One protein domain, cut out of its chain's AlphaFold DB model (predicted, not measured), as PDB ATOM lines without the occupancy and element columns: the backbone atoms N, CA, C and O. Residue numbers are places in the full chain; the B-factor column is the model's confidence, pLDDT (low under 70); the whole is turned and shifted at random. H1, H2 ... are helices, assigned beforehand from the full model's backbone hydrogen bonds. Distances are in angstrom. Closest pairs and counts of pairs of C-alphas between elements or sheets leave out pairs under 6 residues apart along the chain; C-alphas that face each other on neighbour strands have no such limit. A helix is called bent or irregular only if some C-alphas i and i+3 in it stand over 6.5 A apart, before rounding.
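What this domain is: This is residues 10 to 194 of the 327 residues of an uncharacterized protein of Saprolegnia diclina (strain VS20) (UniProt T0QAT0). Two layers of helices cross as an X: in one, H2 and then H3 fold back along the long H1; in the other, the bent H5 folds back along the long H4. Residues 10 to 19 and 57 to 63 stick out, and the small H6 and H7 follow the end of H5. The printed part has 185 residues with seven named helices, H1 to H7 in order, and no named strand: all helix. It is loose, with a radius of gyration of the C-alphas of 21.1 A, and elongated, 72 by 40 by 32 A.

Where its parts are: Find C-alpha 11 at (-7.683, 30.914, -2.860); from there H1 runs 65.3 A to residue 55, with a kink of 26 degrees near residue 23. H2 is residues 60 to 73 and H3 residues 76 to 92. H4, residues 107 to 145, is 56.9 A long. H1 and H4 are irregular: C-alphas 52 and 55 are 7.1 A apart, 108 and 111 8.2 A. H5, residues 148 to 178, is one helix by its hydrogen bonds but bent, C-alphas 157 and 160 being 6.8 A apart; its arms are H5a, 148 to 157, and H5b, 160 to 178. H6 is residues 180 to 183; H7, 185 to 193, ends at C-alpha 193, (-48.500, 8.840, -25.703).

How they stand to each other: H1 touches H3 at a shallow tilt of 18 degrees, closest at the C-alphas of Leu 27 and Ala 88, 6.6 A. H1 and H2 form a hairpin, closest at Leu 42 and Asn 72, C-alphas 6.5 A apart. H3 touches H5b at a steep tilt of 50 degrees, C-alphas Arg 89 and Val 172 being closest at 5.8 A. H4 touches H5b, opposite ways at 8 degrees, closest at C-alphas 113 and 178, 6.2 A. H4 and H5a form a hairpin. H6 is near H3; H7 is apart from H5b. Every O i to N i+4 pair is within hydrogen-bond range in H2, H3, H5a and H5b; H1 has 37 of 41, H4 33 of 35, H7 3 of 5, and H6 is too short for one.

The domain as a whole: The C-alphas farthest apart, of Thr 58 and Gly 146, are 71.6 A apart. The printed part has no cut; the link H3 to H4 is long, 14 residues. Confidence is under 70 at residues 10 to 26, 53 to 59, 74 to 75, 94 to 96 and 185 to 194.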
ATOM      1  N   ASP A  10      -6.613  34.959  -4.260       49.81
ATOM      2  CA  ASP A  10      -7.538  34.106  -5.025       49.81
ATOM      3  C   ASP A  10      -7.504  32.623  -4.619       49.81
ATOM      4  O   ASP A  10      -7.413  31.710  -5.442       49.81
ATOM      5  N   ARG A  11      -7.574  32.319  -3.316       52.56
ATOM      6  CA  ARG A  11      -7.683  30.914  -2.860       52.56
ATOM      7  C   ARG A  11      -8.887  30.190  -3.480       52.56
ATOM      8  O   ARG A  11      -8.788  28.992  -3.734       52.56
ATOM      9  N   SER A  12      -9.990  30.892  -3.743       59.69
ATOM     10  CA  SER A  12     -11.187  30.359  -4.408       59.69
ATOM     11  C   SER A  12     -10.969  30.163  -5.910       59.69
ATOM     12  O   SER A  12     -11.209  29.064  -6.405       59.69
ATOM     13  N   PHE A  13     -10.447  31.163  -6.625       61.78
ATOM     14  CA  PHE A  13     -10.193  31.070  -8.065       61.78
ATOM     15  C   PHE A  13      -9.089  30.064  -8.395       61.78
ATOM     16  O   PHE A  13      -9.234  29.269  -9.316       61.78
ATOM     17  N   ARG A  14      -8.020  29.996  -7.595       62.06
ATOM     18  CA  ARG A  14      -6.971  28.980  -7.744       62.06
ATOM     19  C   ARG A  14      -7.510  27.572  -7.501       62.06
ATOM     20  O   ARG A  14      -7.171  26.662  -8.252       62.06
ATOM     21  N   ARG A  15      -8.358  27.376  -6.484       66.94
ATOM     22  CA  ARG A  15      -9.041  26.090  -6.253       66.94
ATOM     23  C   ARG A  15      -9.995  25.750  -7.392       66.94
ATOM     24  O   ARG A  15     -10.033  24.597  -7.791       66.94
ATOM     25  N   LEU A  16     -10.700  26.736  -7.945       64.50
ATOM     26  CA  LEU A  16     -11.585  26.567  -9.096       64.50
ATOM     27  C   LEU A  16     -10.797  26.189 -10.356       64.50
ATOM     28  O   LEU A  16     -11.158  25.237 -11.037       64.50
ATOM     29  N   ALA A  17      -9.696  26.882 -10.641       64.81
ATOM     30  CA  ALA A  17      -8.828  26.610 -11.779       64.81
ATOM     31  C   ALA A  17      -8.167  25.234 -11.666       64.81
ATOM     32  O   ALA A  17      -8.156  24.489 -12.640       64.81
ATOM     33  N   LEU A  18      -7.680  24.860 -10.477       67.31
ATOM     34  CA  LEU A  18      -7.164  23.515 -10.215       67.31
ATOM     35  C   LEU A  18      -8.272  22.468 -10.336       67.31
ATOM     36  O   LEU A  18      -8.081  21.456 -10.999       67.31
ATOM     37  N   PHE A  19      -9.450  22.722  -9.765       69.19
ATOM     38  CA  PHE A  19     -10.597  21.833  -9.899       69.19
ATOM     39  C   PHE A  19     -10.959  21.631 -11.367       69.19
ATOM     40  O   PHE A  19     -11.081  20.488 -11.779       69.19
ATOM     41  N   TYR A  20     -11.047  22.682 -12.184       66.50
ATOM     42  CA  TYR A  20     -11.279  22.550 -13.623       66.50
ATOM     43  C   TYR A  20     -10.137  21.815 -14.323       66.50
ATOM     44  O   TYR A  20     -10.404  20.874 -15.058       66.50
ATOM     45  N   ALA A  21      -8.881  22.179 -14.068       63.31
ATOM     46  CA  ALA A  21      -7.717  21.562 -14.703       63.31
ATOM     47  C   ALA A  21      -7.571  20.066 -14.385       63.31
ATOM     48  O   ALA A  21      -7.123  19.315 -15.243       63.31
ATOM     49  N   TYR A  22      -7.971  19.624 -13.190       65.19
ATOM     50  CA  TYR A  22      -7.975  18.207 -12.826       65.19
ATOM     51  C   TYR A  22      -9.260  17.506 -13.267       65.19
ATOM     52  O   TYR A  22      -9.187  16.440 -13.865       65.19
ATOM     53  N   SER A  23     -10.435  18.089 -13.030       65.00
ATOM     54  CA  SER A  23     -11.738  17.476 -13.343       65.00
ATOM     55  C   SER A  23     -11.994  17.334 -14.847       65.00
ATOM     56  O   SER A  23     -12.520  16.311 -15.278       65.00
ATOM     57  N   LEU A  24     -11.584  18.314 -15.660       65.56
ATOM     58  CA  LEU A  24     -11.813  18.315 -17.107       65.56
ATOM     59  C   LEU A  24     -11.152  17.147 -17.839       65.56
ATOM     60  O   LEU A  24     -11.833  16.572 -18.674       65.56
ATOM     61  N   PRO A  25      -9.885  16.776 -17.576       65.50
ATOM     62  CA  PRO A  25      -9.279  15.598 -18.186       65.50
ATOM     63  C   PRO A  25      -9.588  14.308 -17.420       65.50
ATOM     64  O   PRO A  25      -9.787  13.276 -18.054       65.50
ATOM     65  N   THR A  26      -9.666  14.324 -16.083       68.50
ATOM     66  CA  THR A  26      -9.828  13.073 -15.310       68.50
ATOM     67  C   THR A  26     -11.220  12.458 -15.440       68.50
ATOM     68  O   THR A  26     -11.328  11.234 -15.503       68.50
ATOM     69  N   LEU A  27     -12.282  13.267 -15.538       70.44
ATOM     70  CA  LEU A  27     -13.653  12.759 -15.658       70.44
ATOM     71  C   LEU A  27     -13.911  12.049 -17.002       70.44
ATOM     72  O   LEU A  27     -14.440  10.931 -16.977       70.44
ATOM     73  N   PRO A  28     -13.526  12.610 -18.170       70.00
ATOM     74  CA  PRO A  28     -13.523  11.884 -19.436       70.00
ATOM     75  C   PRO A  28     -12.710  10.603 -19.371       70.00
ATOM     76  O   PRO A  28     -13.201   9.558 -19.777       70.00
ATOM     77  N   LEU A  29     -11.494  10.661 -18.823       73.06
ATOM     78  CA  LEU A  29     -10.559   9.537 -18.825       73.06
ATOM     79  C   LEU A  29     -11.093   8.365 -17.996       73.06
ATOM     80  O   LEU A  29     -11.079   7.227 -18.459       73.06
ATOM     81  N   LEU A  30     -11.681   8.641 -16.830       78.00
ATOM     82  CA  LEU A  30     -12.358   7.625 -16.027       78.00
ATOM     83  C   LEU A  30     -13.596   7.057 -16.741       78.00
ATOM     84  O   LEU A  30     -13.842   5.852 -16.691       78.00
ATOM     85  N   SER A  31     -14.335   7.903 -17.465       77.31
ATOM     86  CA  SER A  31     -15.472   7.463 -18.286       77.31
ATOM     87  C   SER A  31     -15.031   6.584 -19.465       77.31
ATOM     88  O   SER A  31     -15.724   5.629 -19.806       77.31
ATOM     89  N   PHE A  32     -13.880   6.878 -20.078       80.88
ATOM     90  CA  PHE A  32     -13.275   6.059 -21.127       80.88
ATOM     91  C   PHE A  32     -12.848   4.704 -20.586       80.88
ATOM     92  O   PHE A  32     -13.234   3.685 -21.148       80.88
ATOM     93  N   VAL A  33     -12.102   4.678 -19.479       84.38
ATOM     94  CA  VAL A  33     -11.661   3.428 -18.845       84.38
ATOM     95  C   VAL A  33     -12.863   2.556 -18.486       84.38
ATOM     96  O   VAL A  33     -12.874   1.373 -18.816       84.38
ATOM     97  N   GLY A  34     -13.907   3.144 -17.895       82.56
ATOM     98  CA  GLY A  34     -15.154   2.441 -17.602       82.56
ATOM     99  C   GLY A  34     -15.822   1.860 -18.852       82.56
ATOM    100  O   GLY A  34     -16.223   0.700 -18.843       82.56
ATOM    101  N   LEU A  35     -15.900   2.628 -19.946       83.38
ATOM    102  CA  LEU A  35     -16.459   2.142 -21.210       83.38
ATOM    103  C   LEU A  35     -15.628   1.003 -21.811       83.38
ATOM    104  O   LEU A  35     -16.193   0.012 -22.258       83.38
ATOM    105  N   TYR A  36     -14.301   1.127 -21.843       86.44
ATOM    106  CA  TYR A  36     -13.440   0.088 -22.406       86.44
ATOM    107  C   TYR A  36     -13.503  -1.197 -21.589       86.44
ATOM    108  O   TYR A  36     -13.588  -2.270 -22.177       86.44
ATOM    109  N   LEU A  37     -13.538  -1.096 -20.256       87.88
ATOM    110  CA  LEU A  37     -13.778  -2.241 -19.379       87.88
ATOM    111  C   LEU A  37     -15.130  -2.893 -19.672       87.88
ATOM    112  O   LEU A  37     -15.205  -4.114 -19.749       87.88
ATOM    113  N   TRP A  38     -16.176  -2.097 -19.897       86.56
ATOM    114  CA  TRP A  38     -17.494  -2.612 -20.266       86.56
ATOM    115  C   TRP A  38     -17.500  -3.322 -21.617       86.56
ATOM    116  O   TRP A  38     -18.000  -4.434 -21.721       86.56
ATOM    117  N   LEU A  39     -16.923  -2.706 -22.651       86.94
ATOM    118  CA  LEU A  39     -16.836  -3.295 -23.989       86.94
ATOM    119  C   LEU A  39     -15.980  -4.563 -23.983       86.94
ATOM    120  O   LEU A  39     -16.350  -5.551 -24.613       86.94
ATOM    121  N   PHE A  40     -14.869  -4.548 -23.246       88.38
ATOM    122  CA  PHE A  40     -14.030  -5.719 -23.034       88.38
ATOM    123  C   PHE A  40     -14.807  -6.826 -22.323       88.38
ATOM    124  O   PHE A  40     -14.788  -7.962 -22.785       88.38
ATOM    125  N   TRP A  41     -15.534  -6.500 -21.251       87.88
ATOM    126  CA  TRP A  41     -16.380  -7.451 -20.537       87.88
ATOM    127  C   TRP A  41     -17.464  -8.036 -21.442       87.88
ATOM    128  O   TRP A  41     -17.625  -9.248 -21.485       87.88
ATOM    129  N   LEU A  42     -18.154  -7.208 -22.232       86.94
ATOM    130  CA  LEU A  42     -19.148  -7.679 -23.195       86.94
ATOM    131  C   LEU A  42     -18.535  -8.614 -24.236       86.94
ATOM    132  O   LEU A  42     -19.104  -9.667 -24.507       86.94
ATOM    133  N   ALA A  43     -17.380  -8.259 -24.800       88.06
ATOM    134  CA  ALA A  43     -16.687  -9.101 -25.768       88.06
ATOM    135  C   ALA A  43     -16.223 -10.421 -25.136       88.06
ATOM    136  O   ALA A  43     -16.406 -11.484 -25.723       88.06
ATOM    137  N   PHE A  44     -15.671 -10.366 -23.923       88.19
ATOM    138  CA  PHE A  44     -15.218 -11.533 -23.179       88.19
ATOM    139  C   PHE A  44     -16.380 -12.464 -22.818       88.19
ATOM    140  O   PHE A  44     -16.319 -13.650 -23.130       88.19
ATOM    141  N   SER A  45     -17.468 -11.932 -22.255       86.19
ATOM    142  CA  SER A  45     -18.696 -12.682 -21.978       86.19
ATOM    143  C   SER A  45     -19.303 -13.265 -23.247       86.19
ATOM    144  O   SER A  45     -19.754 -14.404 -23.234       86.19
ATOM    145  N   PHE A  46     -19.286 -12.527 -24.359       86.38
ATOM    146  CA  PHE A  46     -19.783 -13.019 -25.642       86.38
ATOM    147  C   PHE A  46     -18.947 -14.195 -26.157       86.38
ATOM    148  O   PHE A  46     -19.503 -15.208 -26.574       86.38
ATOM    149  N   VAL A  47     -17.616 -14.101 -26.082       87.25
ATOM    150  CA  VAL A  47     -16.706 -15.193 -26.461       87.25
ATOM    151  C   VAL A  47     -16.875 -16.393 -25.531       87.25
ATOM    152  O   VAL A  47     -16.986 -17.514 -26.018       87.25
ATOM    153  N   LEU A  48     -16.953 -16.183 -24.215       84.12
ATOM    154  CA  LEU A  48     -17.213 -17.255 -23.252       84.12
ATOM    155  C   LEU A  48     -18.544 -17.951 -23.536       84.12
ATOM    156  O   LEU A  48     -18.590 -19.176 -23.606       84.12
ATOM    157  N   GLN A  49     -19.613 -17.186 -23.756       81.44
ATOM    158  CA  GLN A  49     -20.916 -17.746 -24.092       81.44
ATOM    159  C   GLN A  49     -20.886 -18.469 -25.440       81.44
ATOM    160  O   GLN A  49     -21.475 -19.533 -25.537       81.44
ATOM    161  N   LEU A  50     -20.148 -17.994 -26.448       80.38
ATOM    162  CA  LEU A  50     -19.946 -18.732 -27.703       80.38
ATOM    163  C   LEU A  50     -19.185 -20.053 -27.513       80.38
ATOM    164  O   LEU A  50     -19.486 -21.029 -28.197       80.38
ATOM    165  N   MET A  51     -18.217 -20.095 -26.594       79.88
ATOM    166  CA  MET A  51     -17.452 -21.306 -26.268       79.88
ATOM    167  C   MET A  51     -18.280 -22.323 -25.465       79.88
ATOM    168  O   MET A  51     -18.058 -23.524 -25.603       79.88
ATOM    169  N   VAL A  52     -19.248 -21.863 -24.661       73.19
ATOM    170  CA  VAL A  52     -20.153 -22.706 -23.848       73.19
ATOM    171  C   VAL A  52     -21.438 -23.093 -24.603       73.19
ATOM    172  O   VAL A  52     -21.977 -24.181 -24.399       73.19
ATOM    173  N   ALA A  53     -21.891 -22.264 -25.549       61.16
ATOM    174  CA  ALA A  53     -23.099 -22.458 -26.351       61.16
ATOM    175  C   ALA A  53     -23.057 -23.488 -27.510       61.16
ATOM    176  O   ALA A  53     -24.094 -23.616 -28.170       61.16
ATOM    177  N   PRO A  54     -22.005 -24.297 -27.791       53.66
ATOM    178  CA  PRO A  54     -22.146 -25.375 -28.774       53.66
ATOM    179  C   PRO A  54     -23.233 -26.411 -28.418       53.66
ATOM    180  O   PRO A  54     -23.586 -27.225 -29.274       53.66
ATOM    181  N   PHE A  55     -23.783 -26.389 -27.193       51.91
ATOM    182  CA  PHE A  55     -24.695 -27.414 -26.675       51.91
ATOM    183  C   PHE A  55     -26.172 -26.997 -26.504       51.91
ATOM    184  O   PHE A  55     -27.010 -27.880 -26.344       51.91
ATOM    185  N   GLU A  56     -26.550 -25.721 -26.663       55.41
ATOM    186  CA  GLU A  56     -27.965 -25.281 -26.689       55.41
ATOM    187  C   GLU A  56     -28.470 -25.073 -28.129       55.41
ATOM    188  O   GLU A  56     -28.972 -24.020 -28.524       55.41
ATOM    189  N   ARG A  57     -28.332 -26.102 -28.972       53.84
ATOM    190  CA  ARG A  57     -28.747 -26.064 -30.391       53.84
ATOM    191  C   ARG A  57     -30.260 -25.885 -30.624       53.84
ATOM    192  O   ARG A  57     -30.672 -25.760 -31.773       53.84
ATOM    193  N   THR A  58     -31.090 -25.860 -29.582       56.62
ATOM    194  CA  THR A  58     -32.559 -25.875 -29.688       56.62
ATOM    195  C   THR A  58     -33.238 -24.507 -29.535       56.62
ATOM    196  O   THR A  58     -34.374 -24.367 -29.980       56.62
ATOM    197  N   ALA A  59     -32.579 -23.480 -28.981       61.91
ATOM    198  CA  ALA A  59     -33.233 -22.194 -28.669       61.91
ATOM    199  C   ALA A  59     -33.084 -21.096 -29.752       61.91
ATOM    200  O   ALA A  59     -33.793 -20.087 -29.725       61.91
ATOM    201  N   GLY A  60     -32.215 -21.289 -30.749       71.19
ATOM    202  CA  GLY A  60     -32.011 -20.339 -31.850       71.19
ATOM    203  C   GLY A  60     -31.286 -19.040 -31.452       71.19
ATOM    204  O   GLY A  60     -31.310 -18.587 -30.308       71.19
ATOM    205  N   PHE A  61     -30.652 -18.391 -32.436       74.06
ATOM    206  CA  PHE A  61     -29.808 -17.200 -32.231       74.06
ATOM    207  C   PHE A  61     -30.531 -16.036 -31.528       74.06
ATOM    208  O   PHE A  61     -29.933 -15.283 -30.763       74.06
ATOM    209  N   ARG A  62     -31.846 -15.895 -31.741       76.88
ATOM    210  CA  ARG A  62     -32.648 -14.818 -31.145       76.88
ATOM    211  C   ARG A  62     -32.835 -14.978 -29.633       76.88
ATOM    212  O   ARG A  62     -32.869 -13.967 -28.935       76.88
ATOM    213  N   ALA A  63     -32.978 -16.207 -29.133       76.62
ATOM    214  CA  ALA A  63     -33.097 -16.460 -27.697       76.62
ATOM    215  C   ALA A  63     -31.747 -16.258 -27.002       76.62
ATOM    216  O   ALA A  63     -31.690 -15.539 -26.008       76.62
ATOM    217  N   PHE A  64     -30.671 -16.773 -27.608       77.69
ATOM    218  CA  PHE A  64     -29.293 -16.529 -27.180       77.69
ATOM    219  C   PHE A  64     -28.992 -15.029 -27.060       77.69
ATOM    220  O   PHE A  64     -28.551 -14.559 -26.018       77.69
ATOM    221  N   TRP A  65     -29.319 -14.245 -28.093       78.00
ATOM    222  CA  TRP A  65     -29.077 -12.802 -28.086       78.00
ATOM    223  C   TRP A  65     -29.866 -12.069 -26.995       78.00
ATOM    224  O   TRP A  65     -29.335 -11.177 -26.337       78.00
ATOM    225  N   ARG A  66     -31.130 -12.448 -26.760       78.94
ATOM    226  CA  ARG A  66     -31.925 -11.869 -25.664       78.94
ATOM    227  C   ARG A  66     -31.352 -12.220 -24.293       78.94
ATOM    228  O   ARG A  66     -31.310 -11.339 -23.442       78.94
ATOM    229  N   ALA A  67     -30.923 -13.466 -24.088       77.62
ATOM    230  CA  ALA A  67     -30.300 -13.900 -22.841       77.62
ATOM    231  C   ALA A  67     -28.985 -13.145 -22.597       77.62
ATOM    232  O   ALA A  67     -28.828 -12.517 -21.555       77.62
ATOM    233  N   PHE A  68     -28.115 -13.065 -23.610       82.38
ATOM    234  CA  PHE A  68     -26.866 -12.305 -23.542       82.38
ATOM    235  C   PHE A  68     -27.097 -10.830 -23.185       82.38
ATOM    236  O   PHE A  68     -26.441 -10.307 -22.283       82.38
ATOM    237  N   LEU A  69     -28.046 -10.161 -23.855       78.94
ATOM    238  CA  LEU A  69     -28.386  -8.766 -23.560       78.94
ATOM    239  C   LEU A  69     -28.931  -8.597 -22.134       78.94
ATOM    240  O   LEU A  69     -28.545  -7.650 -21.448       78.94
ATOM    241  N   ARG A  70     -29.793  -9.509 -21.674       78.12
ATOM    242  CA  ARG A  70     -30.399  -9.441 -20.338       78.12
ATOM    243  C   ARG A  70     -29.400  -9.726 -19.209       78.12
ATOM    244  O   ARG A  70     -29.507  -9.185 -18.114       78.12
ATOM    245  N   GLU A  71     -28.418 -10.575 -19.455       77.38
ATOM    246  CA  GLU A  71     -27.428 -10.926 -18.436       77.38
ATOM    247  C   GLU A  71     -26.266  -9.933 -18.405       77.38
ATOM    248  O   GLU A  71     -25.819  -9.526 -17.334       77.38
ATOM    249  N   ASN A  72     -25.786  -9.503 -19.575       78.38
ATOM    250  CA  ASN A  72     -24.545  -8.740 -19.670       78.38
ATOM    251  C   ASN A  72     -24.769  -7.241 -19.909       78.38
ATOM    252  O   ASN A  72     -24.000  -6.426 -19.395       78.38
ATOM    253  N   VAL A  73     -25.815  -6.846 -20.647       72.25
ATOM    254  CA  VAL A  73     -26.052  -5.435 -21.015       72.25
ATOM    255  C   VAL A  73     -26.981  -4.721 -20.034       72.25
ATOM    256  O   VAL A  73     -26.689  -3.588 -19.662       72.25
ATOM    257  N   THR A  74     -28.035  -5.379 -19.540       68.75
ATOM    258  CA  THR A  74     -28.816  -4.881 -18.386       68.75
ATOM    259  C   THR A  74     -28.146  -5.163 -17.042       68.75
ATOM    260  O   THR A  74     -28.761  -4.976 -15.996       68.75
ATOM    261  N   SER A  75     -26.880  -5.590 -17.044       67.06
ATOM    262  CA  SER A  75     -26.082  -5.626 -15.823       67.06
ATOM    263  C   SER A  75     -26.000  -4.222 -15.210       67.06
ATOM    264  O   SER A  75     -25.985  -3.209 -15.920       67.06
ATOM    265  N   GLY A  76     -25.879  -4.145 -13.881       75.94
ATOM    266  CA  GLY A  76     -25.748  -2.871 -13.157       75.94
ATOM    267  C   GLY A  76     -24.549  -2.012 -13.595       75.94
ATOM    268  O   GLY A  76     -24.428  -0.863 -13.178       75.94
ATOM    269  N   PHE A  77     -23.665  -2.522 -14.464       81.75
ATOM    270  CA  PHE A  77     -22.545  -1.771 -15.020       81.75
ATOM    271  C   PHE A  77     -22.991  -0.648 -15.967       81.75
ATOM    272  O   PHE A  77     -22.470   0.466 -15.883       81.75
ATOM    273  N   LEU A  78     -23.956  -0.898 -16.861       82.44
ATOM    274  CA  LEU A  78     -24.436   0.146 -17.777       82.44
ATOM    275  C   LEU A  78     -25.197   1.235 -17.006       82.44
ATOM    276  O   LEU A  78     -25.059   2.423 -17.295       82.44
ATOM    277  N   GLU A  79     -25.933   0.839 -15.970       84.56
ATOM    278  CA  GLU A  79     -26.529   1.760 -15.006       84.56
ATOM    279  C   GLU A  79     -25.458   2.584 -14.270       84.56
ATOM    280  O   GLU A  79     -25.570   3.809 -14.185       84.56
ATOM    281  N   TRP A  80     -24.389   1.946 -13.786       85.69
ATOM    282  CA  TRP A  80     -23.262   2.633 -13.156       85.69
ATOM    283  C   TRP A  80     -22.617   3.659 -14.100       85.69
ATOM    284  O   TRP A  80     -22.390   4.801 -13.692       85.69
ATOM    285  N   LEU A  81     -22.407   3.304 -15.374       85.12
ATOM    286  CA  LEU A  81     -21.919   4.226 -16.405       85.12
ATOM    287  C   LEU A  81     -22.870   5.413 -16.606       85.12
ATOM    288  O   LEU A  81     -22.416   6.556 -16.663       85.12
ATOM    289  N   CYS A  82     -24.183   5.168 -16.668       86.50
ATOM    290  CA  CYS A  82     -25.187   6.228 -16.772       86.50
ATOM    291  C   CYS A  82     -25.113   7.184 -15.578       86.50
ATOM    292  O   CYS A  82     -25.074   8.403 -15.761       86.50
ATOM    293  N   ARG A  83     -25.051   6.645 -14.354       85.44
ATOM    294  CA  ARG A  83     -24.935   7.437 -13.120       85.44
ATOM    295  C   ARG A  83     -23.659   8.274 -13.127       85.44
ATOM    296  O   ARG A  83     -23.689   9.436 -12.718       85.44
ATOM    297  N   TRP A  84     -22.550   7.723 -13.622       84.50
ATOM    298  CA  TRP A  84     -21.298   8.469 -13.718       84.50
ATOM    299  C   TRP A  84     -21.368   9.605 -14.734       84.50
ATOM    300  O   TRP A  84     -20.978  10.733 -14.435       84.50
ATOM    301  N   GLU A  85     -21.920   9.338 -15.915       84.88
ATOM    302  CA  GLU A  85     -22.044  10.346 -16.963       84.88
ATOM    303  C   GLU A  85     -22.972  11.497 -16.528       84.88
ATOM    304  O   GLU A  85     -22.669  12.664 -16.783       84.88
ATOM    305  N   ILE A  86     -24.045  11.201 -15.782       83.62
ATOM    306  CA  ILE A  86     -24.911  12.223 -15.176       83.62
ATOM    307  C   ILE A  86     -24.184  13.033 -14.099       83.62
ATOM    308  O   ILE A  86     -24.296  14.258 -14.082       83.62
ATOM    309  N   ARG A  87     -23.389  12.404 -13.228       81.38
ATOM    310  CA  ARG A  87     -22.569  13.143 -12.251       81.38
ATOM    311  C   ARG A  87     -21.558  14.060 -12.947       81.38
ATOM    312  O   ARG A  87     -21.420  15.212 -12.546       81.38
ATOM    313  N   ALA A  88     -20.906  13.594 -14.015       79.88
ATOM    314  CA  ALA A  88     -20.006  14.424 -14.816       79.88
ATOM    315  C   ALA A  88     -20.755  15.596 -15.473       79.88
ATOM    316  O   ALA A  88     -20.300  16.736 -15.423       79.88
ATOM    317  N   ARG A  89     -21.948  15.349 -16.028       81.44
ATOM    318  CA  ARG A  89     -22.834  16.395 -16.562       81.44
ATOM    319  C   ARG A  89     -23.203  17.431 -15.498       81.44
ATOM    320  O   ARG A  89     -23.155  18.622 -15.794       81.44
ATOM    321  N   ASN A  90     -23.538  17.009 -14.279       79.88
ATOM    322  CA  ASN A  90     -23.910  17.915 -13.189       79.88
ATOM    323  C   ASN A  90     -22.766  18.865 -12.802       79.88
ATOM    324  O   ASN A  90     -23.032  20.000 -12.416       79.88
ATOM    325  N   ILE A  91     -21.508  18.435 -12.952       77.56
ATOM    326  CA  ILE A  91     -20.330  19.291 -12.742       77.56
ATOM    327  C   ILE A  91     -20.247  20.378 -13.826       77.56
ATOM    328  O   ILE A  91     -19.941  21.529 -13.524       77.56
ATOM    329  N   TYR A  92     -20.557  20.042 -15.083       72.56
ATOM    330  CA  TYR A  92     -20.535  21.003 -16.194       72.56
ATOM    331  C   TYR A  92     -21.755  21.931 -16.234       72.56
ATOM    332  O   TYR A  92     -21.644  23.073 -16.680       72.56
ATOM    333  N   ALA A  93     -22.917  21.460 -15.780       74.38
ATOM    334  CA  ALA A  93     -24.178  22.190 -15.828       74.38
ATOM    335  C   ALA A  93     -24.970  22.041 -14.515       74.38
ATOM    336  O   ALA A  93     -26.019  21.391 -14.499       74.38
ATOM    337  N   PRO A  94     -24.541  22.697 -13.418       66.81
ATOM    338  CA  PRO A  94     -25.208  22.583 -12.116       66.81
ATOM    339  C   PRO A  94     -26.656  23.096 -12.142       66.81
ATOM    340  O   PRO A  94     -27.497  22.635 -11.381       66.81
ATOM    341  N   LYS A  95     -26.990  24.003 -13.073       68.06
ATOM    342  CA  LYS A  95     -28.361  24.500 -13.290       68.06
ATOM    343  C   LYS A  95     -29.330  23.442 -13.841       68.06
ATOM    344  O   LYS A  95     -30.531  23.694 -13.868       68.06
ATOM    345  N   LEU A  96     -28.824  22.313 -14.337       67.69
ATOM    346  CA  LEU A  96     -29.592  21.189 -14.891       67.69
ATOM    347  C   LEU A  96     -29.409  19.925 -14.036       67.69
ATOM    348  O   LEU A  96     -29.412  18.815 -14.572       67.69
ATOM    349  N   TYR A  97     -29.213  20.111 -12.727       72.62
ATOM    350  CA  TYR A  97     -28.916  19.037 -11.793       72.62
ATOM    351  C   TYR A  97     -29.947  17.909 -11.884       72.62
ATOM    352  O   TYR A  97     -31.158  18.125 -11.802       72.62
ATOM    353  N   LEU A  98     -29.431  16.698 -12.069       71.25
ATOM    354  CA  LEU A  98     -30.204  15.470 -12.044       71.25
ATOM    355  C   LEU A  98     -29.657  14.586 -10.933       71.25
ATOM    356  O   LEU A  98     -28.459  14.311 -10.890       71.25
ATOM    357  N   GLU A  99     -30.525  14.144 -10.041       73.38
ATOM    358  CA  GLU A  99     -30.123  13.338  -8.901       73.38
ATOM    359  C   GLU A  99     -29.700  11.921  -9.352       73.38
ATOM    360  O   GLU A  99     -30.519  11.187  -9.909       73.38
ATOM    361  N   PRO A 100     -28.429  11.517  -9.150       75.31
ATOM    362  CA  PRO A 100     -27.892  10.257  -9.671       75.31
ATOM    363  C   PRO A 100     -28.228   9.034  -8.803       75.31
ATOM    364  O   PRO A 100     -27.829   7.924  -9.149       75.31
ATOM    365  N   THR A 101     -28.870   9.236  -7.651       74.44
ATOM    366  CA  THR A 101     -29.307   8.191  -6.708       74.44
ATOM    367  C   THR A 101     -30.718   7.686  -6.987       74.44
ATOM    368  O   THR A 101     -31.123   6.712  -6.365       74.44
ATOM    369  N   ARG A 102     -31.450   8.324  -7.908       72.81
ATOM    370  CA  ARG A 102     -32.798   7.904  -8.305       72.81
ATOM    371  C   ARG A 102     -32.792   6.559  -9.017       72.81
ATOM    372  O   ARG A 102     -31.801   6.196  -9.654       72.81
ATOM    373  N   ASP A 103     -33.935   5.886  -8.949       73.25
ATOM    374  CA  ASP A 103     -34.168   4.629  -9.645       73.25
ATOM    375  C   ASP A 103     -34.021   4.806 -11.160       73.25
ATOM    376  O   ASP A 103     -34.502   5.775 -11.759       73.25
ATOM    377  N   VAL A 104     -33.297   3.871 -11.774       76.44
ATOM    378  CA  VAL A 104     -32.898   3.919 -13.181       76.44
ATOM    379  C   VAL A 104     -33.630   2.812 -13.928       76.44
ATOM    380  O   VAL A 104     -33.402   1.632 -13.677       76.44
ATOM    381  N   VAL A 105     -34.480   3.180 -14.888       78.75
ATOM    382  CA  VAL A 105     -35.202   2.205 -15.723       78.75
ATOM    383  C   VAL A 105     -34.566   2.170 -17.109       78.75
ATOM    384  O   VAL A 105     -34.796   3.038 -17.953       78.75
ATOM    385  N   LEU A 106     -33.717   1.166 -17.329       76.44
ATOM    386  CA  LEU A 106     -32.841   1.086 -18.501       76.44
ATOM    387  C   LEU A 106     -33.447   0.301 -19.675       76.44
ATOM    388  O   LEU A 106     -33.166   0.620 -20.828       76.44
ATOM    389  N   GLU A 107     -34.294  -0.694 -19.390       75.44
ATOM    390  CA  GLU A 107     -34.888  -1.620 -20.369       75.44
ATOM    391  C   GLU A 107     -35.481  -0.945 -21.624       75.44
ATOM    392  O   GLU A 107     -35.089  -1.331 -22.728       75.44
ATOM    393  N   PRO A 108     -36.342   0.090 -21.519       77.69
ATOM    394  CA  PRO A 108     -36.948   0.710 -22.700       77.69
ATOM    395  C   PRO A 108     -35.972   1.582 -23.507       77.69
ATOM    396  O   PRO A 108     -36.233   1.889 -24.669       77.69
ATOM    397  N   TYR A 109     -34.834   1.975 -22.926       78.88
ATOM    398  CA  TYR A 109     -33.874   2.902 -23.539       78.88
ATOM    399  C   TYR A 109     -32.525   2.262 -23.872       78.88
ATOM    400  O   TYR A 109     -31.625   2.955 -24.346       78.88
ATOM    401  N   LEU A 110     -32.376   0.955 -23.667       79.62
ATOM    402  CA  LEU A 110     -31.096   0.248 -23.709       79.62
ATOM    403  C   LEU A 110     -30.315   0.504 -25.006       79.62
ATOM    404  O   LEU A 110     -29.151   0.900 -24.956       79.62
ATOM    405  N   LEU A 111     -30.965   0.368 -26.167       80.81
ATOM    406  CA  LEU A 111     -30.324   0.606 -27.465       80.81
ATOM    407  C   LEU A 111     -29.872   2.066 -27.616       80.81
ATOM    408  O   LEU A 111     -28.751   2.332 -28.045       80.81
ATOM    409  N   ARG A 112     -30.725   3.017 -27.227       84.12
ATOM    410  CA  ARG A 112     -30.429   4.453 -27.301       84.12
ATOM    411  C   ARG A 112     -29.244   4.823 -26.413       84.12
ATOM    412  O   ARG A 112     -28.376   5.581 -26.839       84.12
ATOM    413  N   VAL A 113     -29.208   4.285 -25.196       86.31
ATOM    414  CA  VAL A 113     -28.137   4.511 -24.219       86.31
ATOM    415  C   VAL A 113     -26.827   3.890 -24.702       86.31
ATOM    416  O   VAL A 113     -25.794   4.557 -24.680       86.31
ATOM    417  N   ALA A 114     -26.861   2.655 -25.204       84.06
ATOM    418  CA  ALA A 114     -25.679   1.985 -25.743       84.06
ATOM    419  C   ALA A 114     -25.101   2.733 -26.957       84.06
ATOM    420  O   ALA A 114     -23.902   3.005 -26.998       84.06
ATOM    421  N   ILE A 115     -25.954   3.143 -27.907       86.25
ATOM    422  CA  ILE A 115     -25.541   3.951 -29.064       86.25
ATOM    423  C   ILE A 115     -24.958   5.284 -28.603       86.25
ATOM    424  O   ILE A 115     -23.911   5.683 -29.109       86.25
ATOM    425  N   TYR A 116     -25.588   5.955 -27.631       89.06
ATOM    426  CA  TYR A 116     -25.044   7.180 -27.051       89.06
ATOM    427  C   TYR A 116     -23.621   6.947 -26.550       89.06
ATOM    428  O   TYR A 116     -22.730   7.674 -26.965       89.06
ATOM    429  N   PHE A 117     -23.376   5.927 -25.728       86.75
ATOM    430  CA  PHE A 117     -22.040   5.688 -25.191       86.75
ATOM    431  C   PHE A 117     -21.013   5.372 -26.278       86.75
ATOM    432  O   PHE A 117     -19.928   5.940 -26.245       86.75
ATOM    433  N   VAL A 118     -21.339   4.536 -27.264       86.75
ATOM    434  CA  VAL A 118     -20.399   4.200 -28.346       86.75
ATOM    435  C   VAL A 118     -20.092   5.423 -29.213       86.75
ATOM    436  O   VAL A 118     -18.928   5.780 -29.395       86.75
ATOM    437  N   VAL A 119     -21.127   6.100 -29.715       89.44
ATOM    438  CA  VAL A 119     -20.975   7.232 -30.641       89.44
ATOM    439  C   VAL A 119     -20.376   8.442 -29.931       89.44
ATOM    440  O   VAL A 119     -19.427   9.041 -30.430       89.44
ATOM    441  N   TRP A 120     -20.889   8.793 -28.750       88.00
ATOM    442  CA  TRP A 120     -20.403   9.944 -27.997       88.00
ATOM    443  C   TRP A 120     -18.946   9.762 -27.578       88.00
ATOM    444  O   TRP A 120     -18.146  10.679 -27.749       88.00
ATOM    445  N   LYS A 121     -18.569   8.576 -27.083       85.56
ATOM    446  CA  LYS A 121     -17.184   8.321 -26.664       85.56
ATOM    447  C   LYS A 121     -16.236   8.271 -27.854       85.56
ATOM    448  O   LYS A 121     -15.118   8.759 -27.739       85.56
ATOM    449  N   PHE A 122     -16.685   7.783 -29.009       86.94
ATOM    450  CA  PHE A 122     -15.914   7.892 -30.245       86.94
ATOM    451  C   PHE A 122     -15.672   9.358 -30.643       86.94
ATOM    452  O   PHE A 122     -14.533   9.740 -30.896       86.94
ATOM    453  N   ILE A 123     -16.707  10.204 -30.619       89.00
ATOM    454  CA  ILE A 123     -16.576  11.644 -30.908       89.00
ATOM    455  C   ILE A 123     -15.643  12.327 -29.897       89.00
ATOM    456  O   ILE A 123     -14.754  13.083 -30.288       89.00
ATOM    457  N   GLU A 124     -15.808  12.038 -28.604       85.25
ATOM    458  CA  GLU A 124     -14.962  12.556 -27.522       85.25
ATOM    459  C   GLU A 124     -13.491  12.154 -27.742       85.25
ATOM    460  O   GLU A 124     -12.597  12.990 -27.604       85.25
ATOM    461  N   LEU A 125     -13.234  10.917 -28.186       85.62
ATOM    462  CA  LEU A 125     -11.896  10.432 -28.531       85.62
ATOM    463  C   LEU A 125     -11.322  11.165 -29.749       85.62
ATOM    464  O   LEU A 125     -10.175  11.601 -29.700       85.62
ATOM    465  N   CYS A 126     -12.103  11.338 -30.820       88.75
ATOM    466  CA  CYS A 126     -11.675  12.061 -32.019       88.75
ATOM    467  C   CYS A 126     -11.315  13.519 -31.717       88.75
ATOM    468  O   CYS A 126     -10.305  14.012 -32.216       88.75
ATOM    469  N   ILE A 127     -12.099  14.202 -30.878       86.94
ATOM    470  CA  ILE A 127     -11.822  15.585 -30.469       86.94
ATOM    471  C   ILE A 127     -10.540  15.644 -29.632       86.94
ATOM    472  O   ILE A 127      -9.666  16.464 -29.909       86.94
ATOM    473  N   CYS A 128     -10.384  14.752 -28.649       84.75
ATOM    474  CA  CYS A 128      -9.171  14.676 -27.835       84.75
ATOM    475  C   CYS A 128      -7.924  14.367 -28.680       84.75
ATOM    476  O   CYS A 128      -6.906  15.041 -28.540       84.75
ATOM    477  N   ALA A 129      -8.002  13.395 -29.592       87.62
ATOM    478  CA  ALA A 129      -6.913  13.060 -30.507       87.62
ATOM    479  C   ALA A 129      -6.588  14.231 -31.445       87.62
ATOM    480  O   ALA A 129      -5.418  14.569 -31.619       87.62
ATOM    481  N   GLY A 130      -7.613  14.897 -31.984       89.19
ATOM    482  CA  GLY A 130      -7.472  16.100 -32.797       89.19
ATOM    483  C   GLY A 130      -6.734  17.212 -32.056       89.19
ATOM    484  O   GLY A 130      -5.798  17.776 -32.610       89.19
ATOM    485  N   LEU A 131      -7.074  17.457 -30.784       88.00
ATOM    486  CA  LEU A 131      -6.376  18.423 -29.930       88.00
ATOM    487  C   LEU A 131      -4.918  18.034 -29.667       88.00
ATOM    488  O   LEU A 131      -4.051  18.902 -29.607       88.00
ATOM    489  N   VAL A 132      -4.607  16.748 -29.502       88.75
ATOM    490  CA  VAL A 132      -3.214  16.309 -29.335       88.75
ATOM    491  C   VAL A 132      -2.427  16.530 -30.627       88.75
ATOM    492  O   VAL A 132      -1.346  17.112 -30.580       88.75
ATOM    493  N   ILE A 133      -2.981  16.136 -31.777       91.31
ATOM    494  CA  ILE A 133      -2.335  16.280 -33.090       91.31
ATOM    495  C   ILE A 133      -2.163  17.756 -33.467       91.31
ATOM    496  O   ILE A 133      -1.098  18.154 -33.936       91.31
ATOM    497  N   SER A 134      -3.175  18.599 -33.241       91.44
ATOM    498  CA  SER A 134      -3.049  20.034 -33.501       91.44
ATOM    499  C   SER A 134      -2.010  20.668 -32.585       91.44
ATOM    500  O   SER A 134      -1.193  21.456 -33.053       91.44
ATOM    501  N   CYS A 135      -1.991  20.296 -31.301       88.81
ATOM    502  CA  CYS A 135      -0.985  20.767 -30.355       88.81
ATOM    503  C   CYS A 135       0.423  20.418 -30.851       88.81
ATOM    504  O   CYS A 135       1.252  21.310 -31.026       88.81
ATOM    505  N   THR A 136       0.690  19.146 -31.158       89.19
ATOM    506  CA  THR A 136       2.018  18.717 -31.620       89.19
ATOM    507  C   THR A 136       2.419  19.406 -32.919       89.19
ATOM    508  O   THR A 136       3.549  19.887 -33.018       89.19
ATOM    509  N   PHE A 137       1.508  19.535 -33.883       91.00
ATOM    510  CA  PHE A 137       1.770  20.229 -35.143       91.00
ATOM    511  C   PHE A 137       2.137  21.705 -34.929       91.00
ATOM    512  O   PHE A 137       3.199  22.147 -35.375       91.00
ATOM    513  N   PHE A 138       1.304  22.461 -34.205       89.31
ATOM    514  CA  PHE A 138       1.531  23.890 -33.984       89.31
ATOM    515  C   PHE A 138       2.775  24.157 -33.137       89.31
ATOM    516  O   PHE A 138       3.532  25.066 -33.464       89.31
ATOM    517  N   PHE A 139       3.048  23.353 -32.107       89.00
ATOM    518  CA  PHE A 139       4.281  23.490 -31.326       89.00
ATOM    519  C   PHE A 139       5.528  23.131 -32.141       89.00
ATOM    520  O   PHE A 139       6.557  23.787 -32.006       89.00
ATOM    521  N   THR A 140       5.456  22.143 -33.034       90.00
ATOM    522  CA  THR A 140       6.592  21.807 -33.908       90.00
ATOM    523  C   THR A 140       6.886  22.949 -34.887       90.00
ATOM    524  O   THR A 140       8.034  23.369 -35.016       90.00
ATOM    525  N   GLN A 141       5.850  23.527 -35.501       88.06
ATOM    526  CA  GLN A 141       5.972  24.705 -36.370       88.06
ATOM    527  C   GLN A 141       6.471  25.948 -35.618       88.06
ATOM    528  O   GLN A 141       7.335  26.685 -36.097       88.06
ATOM    529  N   ALA A 142       5.969  26.175 -34.404       89.50
ATOM    530  CA  ALA A 142       6.395  27.284 -33.558       89.50
ATOM    531  C   ALA A 142       7.867  27.156 -33.138       89.50
ATOM    532  O   ALA A 142       8.568  28.161 -33.031       89.50
ATOM    533  N   ARG A 143       8.352  25.923 -32.943       90.19
ATOM    534  CA  ARG A 143       9.759  25.642 -32.639       90.19
ATOM    535  C   ARG A 143      10.667  25.994 -33.809       90.19
ATOM    536  O   ARG A 143      11.723  26.572 -33.586       90.19
ATOM    537  N   LEU A 144      10.246  25.674 -35.032       90.50
ATOM    538  CA  LEU A 144      10.994  25.993 -36.251       90.50
ATOM    539  C   LEU A 144      11.015  27.500 -36.548       90.50
ATOM    540  O   LEU A 144      12.017  28.011 -37.033       90.50
ATOM    541  N   SER A 145       9.934  28.212 -36.225       89.44
ATOM    542  CA  SER A 145       9.789  29.657 -36.469       89.44
ATOM    543  C   SER A 145      10.247  30.555 -35.310       89.44
ATOM    544  O   SER A 145      10.175  31.774 -35.423       89.44
ATOM    545  N   GLY A 146      10.692  29.980 -34.186       87.56
ATOM    546  CA  GLY A 146      11.118  30.734 -32.999       87.56
ATOM    547  C   GLY A 146       9.980  31.362 -32.177       87.56
ATOM    548  O   GLY A 146      10.245  32.071 -31.213       87.56
ATOM    549  N   ASN A 147       8.713  31.072 -32.495       91.06
ATOM    550  CA  ASN A 147       7.527  31.708 -31.901       91.06
ATOM    551  C   ASN A 147       6.793  30.826 -30.869       91.06
ATOM    552  O   ASN A 147       5.591  30.986 -30.635       91.06
ATOM    553  N   MET A 148       7.511  29.898 -30.227       88.50
ATOM    554  CA  MET A 148       6.972  28.931 -29.251       88.50
ATOM    555  C   MET A 148       6.115  29.567 -28.156       88.50
ATOM    556  O   MET A 148       5.066  29.030 -27.802       88.50
ATOM    557  N   HIS A 149       6.542  30.715 -27.630       85.81
ATOM    558  CA  HIS A 149       5.834  31.394 -26.547       85.81
ATOM    559  C   HIS A 149       4.462  31.907 -26.989       85.81
ATOM    560  O   HIS A 149       3.477  31.687 -26.290       85.81
ATOM    561  N   ILE A 150       4.381  32.531 -28.168       87.56
ATOM    562  CA  ILE A 150       3.131  33.091 -28.696       87.56
ATOM    563  C   ILE A 150       2.138  31.961 -28.972       87.56
ATOM    564  O   ILE A 150       1.001  32.006 -28.508       87.56
ATOM    565  N   VAL A 151       2.585  30.907 -29.662       88.12
ATOM    566  CA  VAL A 151       1.732  29.754 -29.986       88.12
ATOM    567  C   VAL A 151       1.292  29.017 -28.724       88.12
ATOM    568  O   VAL A 151       0.118  28.675 -28.606       88.12
ATOM    569  N   GLY A 152       2.183  28.837 -27.745       85.00
ATOM    570  CA  GLY A 152       1.836  28.222 -26.468       85.00
ATOM    571  C   GLY A 152       0.784  29.016 -25.692       85.00
ATOM    572  O   GLY A 152      -0.182  28.428 -25.205       85.00
ATOM    573  N   ILE A 153       0.918  30.345 -25.632       87.81
ATOM    574  CA  ILE A 153      -0.063  31.225 -24.980       87.81
ATOM    575  C   ILE A 153      -1.420  31.130 -25.683       87.81
ATOM    576  O   ILE A 153      -2.432  30.908 -25.020       87.81
ATOM    577  N   VAL A 154      -1.455  31.235 -27.014       88.62
ATOM    578  CA  VAL A 154      -2.702  31.132 -27.793       88.62
ATOM    579  C   VAL A 154      -3.356  29.763 -27.598       88.62
ATOM    580  O   VAL A 154      -4.567  29.675 -27.391       88.62
ATOM    581  N   TYR A 155      -2.570  28.685 -27.601       87.75
ATOM    582  CA  TYR A 155      -3.105  27.339 -27.444       87.75
ATOM    583  C   TYR A 155      -3.705  27.111 -26.051       87.75
ATOM    584  O   TYR A 155      -4.817  26.600 -25.933       87.75
ATOM    585  N   ILE A 156      -2.995  27.524 -24.998       83.88
ATOM    586  CA  ILE A 156      -3.397  27.296 -23.603       83.88
ATOM    587  C   ILE A 156      -4.535  28.229 -23.179       83.88
ATOM    588  O   ILE A 156      -5.427  27.793 -22.453       83.88
ATOM    589  N   LEU A 157      -4.526  29.495 -23.607       84.94
ATOM    590  CA  LEU A 157      -5.516  30.485 -23.167       84.94
ATOM    591  C   LEU A 157      -6.757  30.548 -24.057       84.94
ATOM    592  O   LEU A 157      -7.818  30.938 -23.574       84.94
ATOM    593  N   VAL A 158      -6.646  30.175 -25.335       86.75
ATOM    594  CA  VAL A 158      -7.741  30.336 -26.304       86.75
ATOM    595  C   VAL A 158      -8.206  28.990 -26.839       86.75
ATOM    596  O   VAL A 158      -9.346  28.599 -26.593       86.75
ATOM    597  N   VAL A 159      -7.337  28.253 -27.534       87.31
ATOM    598  CA  VAL A 159      -7.749  27.049 -28.278       87.31
ATOM    599  C   VAL A 159      -8.257  25.957 -27.338       87.31
ATOM    600  O   VAL A 159      -9.375  25.469 -27.504       87.31
ATOM    601  N   LEU A 160      -7.467  25.601 -26.322       84.25
ATOM    602  CA  LEU A 160      -7.795  24.524 -25.394       84.25
ATOM    603  C   LEU A 160      -9.059  24.833 -24.562       84.25
ATOM    604  O   LEU A 160      -9.954  23.987 -24.538       84.25
ATOM    605  N   PRO A 161      -9.222  26.019 -23.936       83.06
ATOM    606  CA  PRO A 161     -10.431  26.328 -23.174       83.06
ATOM    607  C   PRO A 161     -11.691  26.384 -24.039       83.06
ATOM    608  O   PRO A 161     -12.737  25.890 -23.613       83.06
ATOM    609  N   VAL A 162     -11.609  26.947 -25.251       85.75
ATOM    610  CA  VAL A 162     -12.752  27.008 -26.177       85.75
ATOM    611  C   VAL A 162     -13.160  25.603 -26.614       85.75
ATOM    612  O   VAL A 162     -14.337  25.259 -26.513       85.75
ATOM    613  N   ALA A 163     -12.204  24.762 -27.015       85.19
ATOM    614  CA  ALA A 163     -12.485  23.387 -27.421       85.19
ATOM    615  C   ALA A 163     -13.103  22.560 -26.282       85.19
ATOM    616  O   ALA A 163     -14.115  21.888 -26.484       85.19
ATOM    617  N   LEU A 164     -12.557  22.660 -25.064       82.06
ATOM    618  CA  LEU A 164     -13.094  21.962 -23.894       82.06
ATOM    619  C   LEU A 164     -14.492  22.459 -23.507       82.06
ATOM    620  O   LEU A 164     -15.338  21.657 -23.113       82.06
ATOM    621  N   ARG A 165     -14.776  23.761 -23.647       83.06
ATOM    622  CA  ARG A 165     -16.126  24.294 -23.408       83.06
ATOM    623  C   ARG A 165     -17.133  23.824 -24.445       83.06
ATOM    624  O   ARG A 165     -18.243  23.463 -24.060       83.06
ATOM    625  N   LEU A 166     -16.764  23.806 -25.724       86.06
ATOM    626  CA  LEU A 166     -17.624  23.275 -26.783       86.06
ATOM    627  C   LEU A 166     -17.911  21.787 -26.559       86.06
ATOM    628  O   LEU A 166     -19.064  21.367 -26.651       86.06
ATOM    629  N   LEU A 167     -16.892  21.014 -26.171       84.94
ATOM    630  CA  LEU A 167     -17.044  19.606 -25.816       84.94
ATOM    631  C   LEU A 167     -17.990  19.423 -24.621       84.94
ATOM    632  O   LEU A 167     -18.912  18.614 -24.690       84.94
ATOM    633  N   ALA A 168     -17.808  20.196 -23.546       81.88
ATOM    634  CA  ALA A 168     -18.679  20.145 -22.373       81.88
ATOM    635  C   ALA A 168     -20.127  20.539 -22.713       81.88
ATOM    636  O   ALA A 168     -21.066  19.883 -22.265       81.88
ATOM    637  N   PHE A 169     -20.321  21.567 -23.541       84.38
ATOM    638  CA  PHE A 169     -21.643  21.990 -24.000       84.38
ATOM    639  C   PHE A 169     -22.340  20.894 -24.816       84.38
ATOM    640  O   PHE A 169     -23.477  20.527 -24.513       84.38
ATOM    641  N   ALA A 170     -21.644  20.322 -25.800       86.06
ATOM    642  CA  ALA A 170     -22.160  19.220 -26.604       86.06
ATOM    643  C   ALA A 170     -22.474  17.992 -25.731       86.06
ATOM    644  O   ALA A 170     -23.561  17.423 -25.845       86.06
ATOM    645  N   LYS A 171     -21.600  17.661 -24.769       85.19
ATOM    646  CA  LYS A 171     -21.820  16.583 -23.793       85.19
ATOM    647  C   LYS A 171     -23.106  16.791 -23.008       85.19
ATOM    648  O   LYS A 171     -23.924  15.877 -22.888       85.19
ATOM    649  N   VAL A 172     -23.304  17.994 -22.469       84.00
ATOM    650  CA  VAL A 172     -24.513  18.340 -21.714       84.00
ATOM    651  C   VAL A 172     -25.746  18.210 -22.606       84.00
ATOM    652  O   VAL A 172     -26.728  17.612 -22.170       84.00
ATOM    653  N   CYS A 173     -25.708  18.686 -23.849       83.88
ATOM    654  CA  CYS A 173     -26.841  18.583 -24.773       83.88
ATOM    655  C   CYS A 173     -27.193  17.121 -25.097       83.88
ATOM    656  O   CYS A 173     -28.340  16.705 -24.915       83.88
ATOM    657  N   CYS A 174     -26.207  16.316 -25.501       84.31
ATOM    658  CA  CYS A 174     -26.418  14.921 -25.886       84.31
ATOM    659  C   CYS A 174     -26.864  14.054 -24.698       84.31
ATOM    660  O   CYS A 174     -27.833  13.304 -24.817       84.31
ATOM    661  N   SER A 175     -26.237  14.201 -23.526       83.25
ATOM    662  CA  SER A 175     -26.649  13.487 -22.303       83.25
ATOM    663  C   SER A 175     -28.048  13.895 -21.825       83.25
ATOM    664  O   SER A 175     -28.813  13.067 -21.326       83.25
ATOM    665  N   THR A 176     -28.434  15.158 -22.032       80.69
ATOM    666  CA  THR A 176     -29.780  15.651 -21.704       80.69
ATOM    667  C   THR A 176     -30.861  14.992 -22.563       80.69
ATOM    668  O   THR A 176     -31.974  14.768 -22.087       80.69
ATOM    669  N   TYR A 177     -30.551  14.677 -23.821       80.25
ATOM    670  CA  TYR A 177     -31.473  13.978 -24.710       80.25
ATOM    671  C   TYR A 177     -31.468  12.470 -24.438       80.25
ATOM    672  O   TYR A 177     -32.524  11.884 -24.226       80.25
ATOM    673  N   CYS A 178     -30.291  11.844 -24.400       81.94
ATOM    674  CA  CYS A 178     -30.168  10.386 -24.402       81.94
ATOM    675  C   CYS A 178     -30.269   9.727 -23.024       81.94
ATOM    676  O   CYS A 178     -30.775   8.613 -22.944       81.94
ATOM    677  N   LEU A 179     -29.796  10.383 -21.959       82.88
ATOM    678  CA  LEU A 179     -29.689   9.767 -20.629       82.88
ATOM    679  C   LEU A 179     -30.735  10.270 -19.639       82.88
ATOM    680  O   LEU A 179     -31.178   9.508 -18.792       82.88
ATOM    681  N   THR A 180     -31.169  11.529 -19.739       79.81
ATOM    682  CA  THR A 180     -32.150  12.092 -18.786       79.81
ATOM    683  C   THR A 180     -33.461  11.292 -18.686       79.81
ATOM    684  O   THR A 180     -33.920  11.112 -17.561       79.81
ATOM    685  N   PRO A 181     -34.045  10.759 -19.781       78.75
ATOM    686  CA  PRO A 181     -35.275   9.960 -19.700       78.75
ATOM    687  C   PRO A 181     -35.148   8.694 -18.840       78.75
ATOM    688  O   PRO A 181     -36.133   8.241 -18.271       78.75
ATOM    689  N   VAL A 182     -33.936   8.148 -18.706       80.44
ATOM    690  CA  VAL A 182     -33.665   6.916 -17.950       80.44
ATOM    691  C   VAL A 182     -33.844   7.120 -16.435       80.44
ATOM    692  O   VAL A 182     -34.246   6.206 -15.726       80.44
ATOM    693  N   PHE A 183     -33.575   8.333 -15.946       75.75
ATOM    694  CA  PHE A 183     -33.676   8.716 -14.529       75.75
ATOM    695  C   PHE A 183     -35.020   9.385 -14.183       75.75
ATOM    696  O   PHE A 183     -35.204   9.886 -13.072       75.75
ATOM    697  N   MET A 184     -35.932   9.480 -15.156       71.25
ATOM    698  CA  MET A 184     -37.261  10.088 -15.015       71.25
ATOM    699  C   MET A 184     -38.336   9.230 -15.721       71.25
ATOM    700  O   MET A 184     -39.037   9.739 -16.601       71.25
ATOM    701  N   PRO A 185     -38.467   7.934 -15.373       59.00
ATOM    702  CA  PRO A 185     -39.335   6.995 -16.090       59.00
ATOM    703  C   PRO A 185     -40.825   7.362 -16.030       59.00
ATOM    704  O   PRO A 185     -41.487   7.331 -17.069       59.00
ATOM    705  N   ASP A 186     -41.326   7.810 -14.872       55.00
ATOM    706  CA  ASP A 186     -42.745   8.164 -14.659       55.00
ATOM    707  C   ASP A 186     -43.231   9.290 -15.585       55.00
ATOM    708  O   ASP A 186     -44.405   9.385 -15.933       55.00
ATOM    709  N   PHE A 187     -42.309  10.136 -16.043       51.81
ATOM    710  CA  PHE A 187     -42.609  11.288 -16.891       51.81
ATOM    711  C   PHE A 187     -42.417  10.994 -18.380       51.81
ATOM    712  O   PHE A 187     -42.945  11.715 -19.225       51.81
ATOM    713  N   ALA A 188     -41.657   9.949 -18.710       48.97
ATOM    714  CA  ALA A 188     -41.398   9.556 -20.086       48.97
ATOM    715  C   ALA A 188     -42.539   8.710 -20.670       48.97
ATOM    716  O   ALA A 188     -42.801   8.807 -21.865       48.97
ATOM    717  N   TYR A 189     -43.255   7.949 -19.833       44.34
ATOM    718  CA  TYR A 189     -44.454   7.219 -20.260       44.34
ATOM    719  C   TYR A 189     -45.570   8.184 -20.697       44.34
ATOM    720  O   TYR A 189     -46.200   7.969 -21.722       44.34
ATOM    721  N   ILE A 190     -45.740   9.310 -19.995       43.94
ATOM    722  CA  ILE A 190     -46.722  10.356 -20.337       43.94
ATOM    723  C   ILE A 190     -46.341  11.074 -21.647       43.94
ATOM    724  O   ILE A 190     -47.201  11.363 -22.467       43.94
ATOM    725  N   ALA A 191     -45.047  11.298 -21.895       44.84
ATOM    726  CA  ALA A 191     -44.565  11.974 -23.105       44.84
ATOM    727  C   ALA A 191     -44.540  11.091 -24.373       44.84
ATOM    728  O   ALA A 191     -44.368  11.613 -25.469       44.84
ATOM    729  N   LEU A 192     -44.657   9.764 -24.237       46.94
ATOM    730  CA  LEU A 192     -44.661   8.815 -25.362       46.94
ATOM    731  C   LEU A 192     -46.049   8.634 -25.992       46.94
ATOM    732  O   LEU A 192     -46.132   8.184 -27.131       46.94
ATOM    733  N   PHE A 193     -47.110   8.979 -25.260       50.56
ATOM    734  CA  PHE A 193     -48.500   8.840 -25.703       50.56
ATOM    735  C   PHE A 193     -49.173  10.167 -26.061       50.56
ATOM    736  O   PHE A 193     -50.291  10.143 -26.567       50.56
ATOM    737  N   ASP A 194     -48.505  11.299 -25.839       42.16
ATOM    738  CA  ASP A 194     -49.073  12.620 -26.079       42.16
ATOM    739  C   ASP A 194     -48.256  13.363 -27.149       42.16
ATOM    740  O   ASP A 194     -47.047  13.562 -27.003       42.16
TER     741      ASP A 194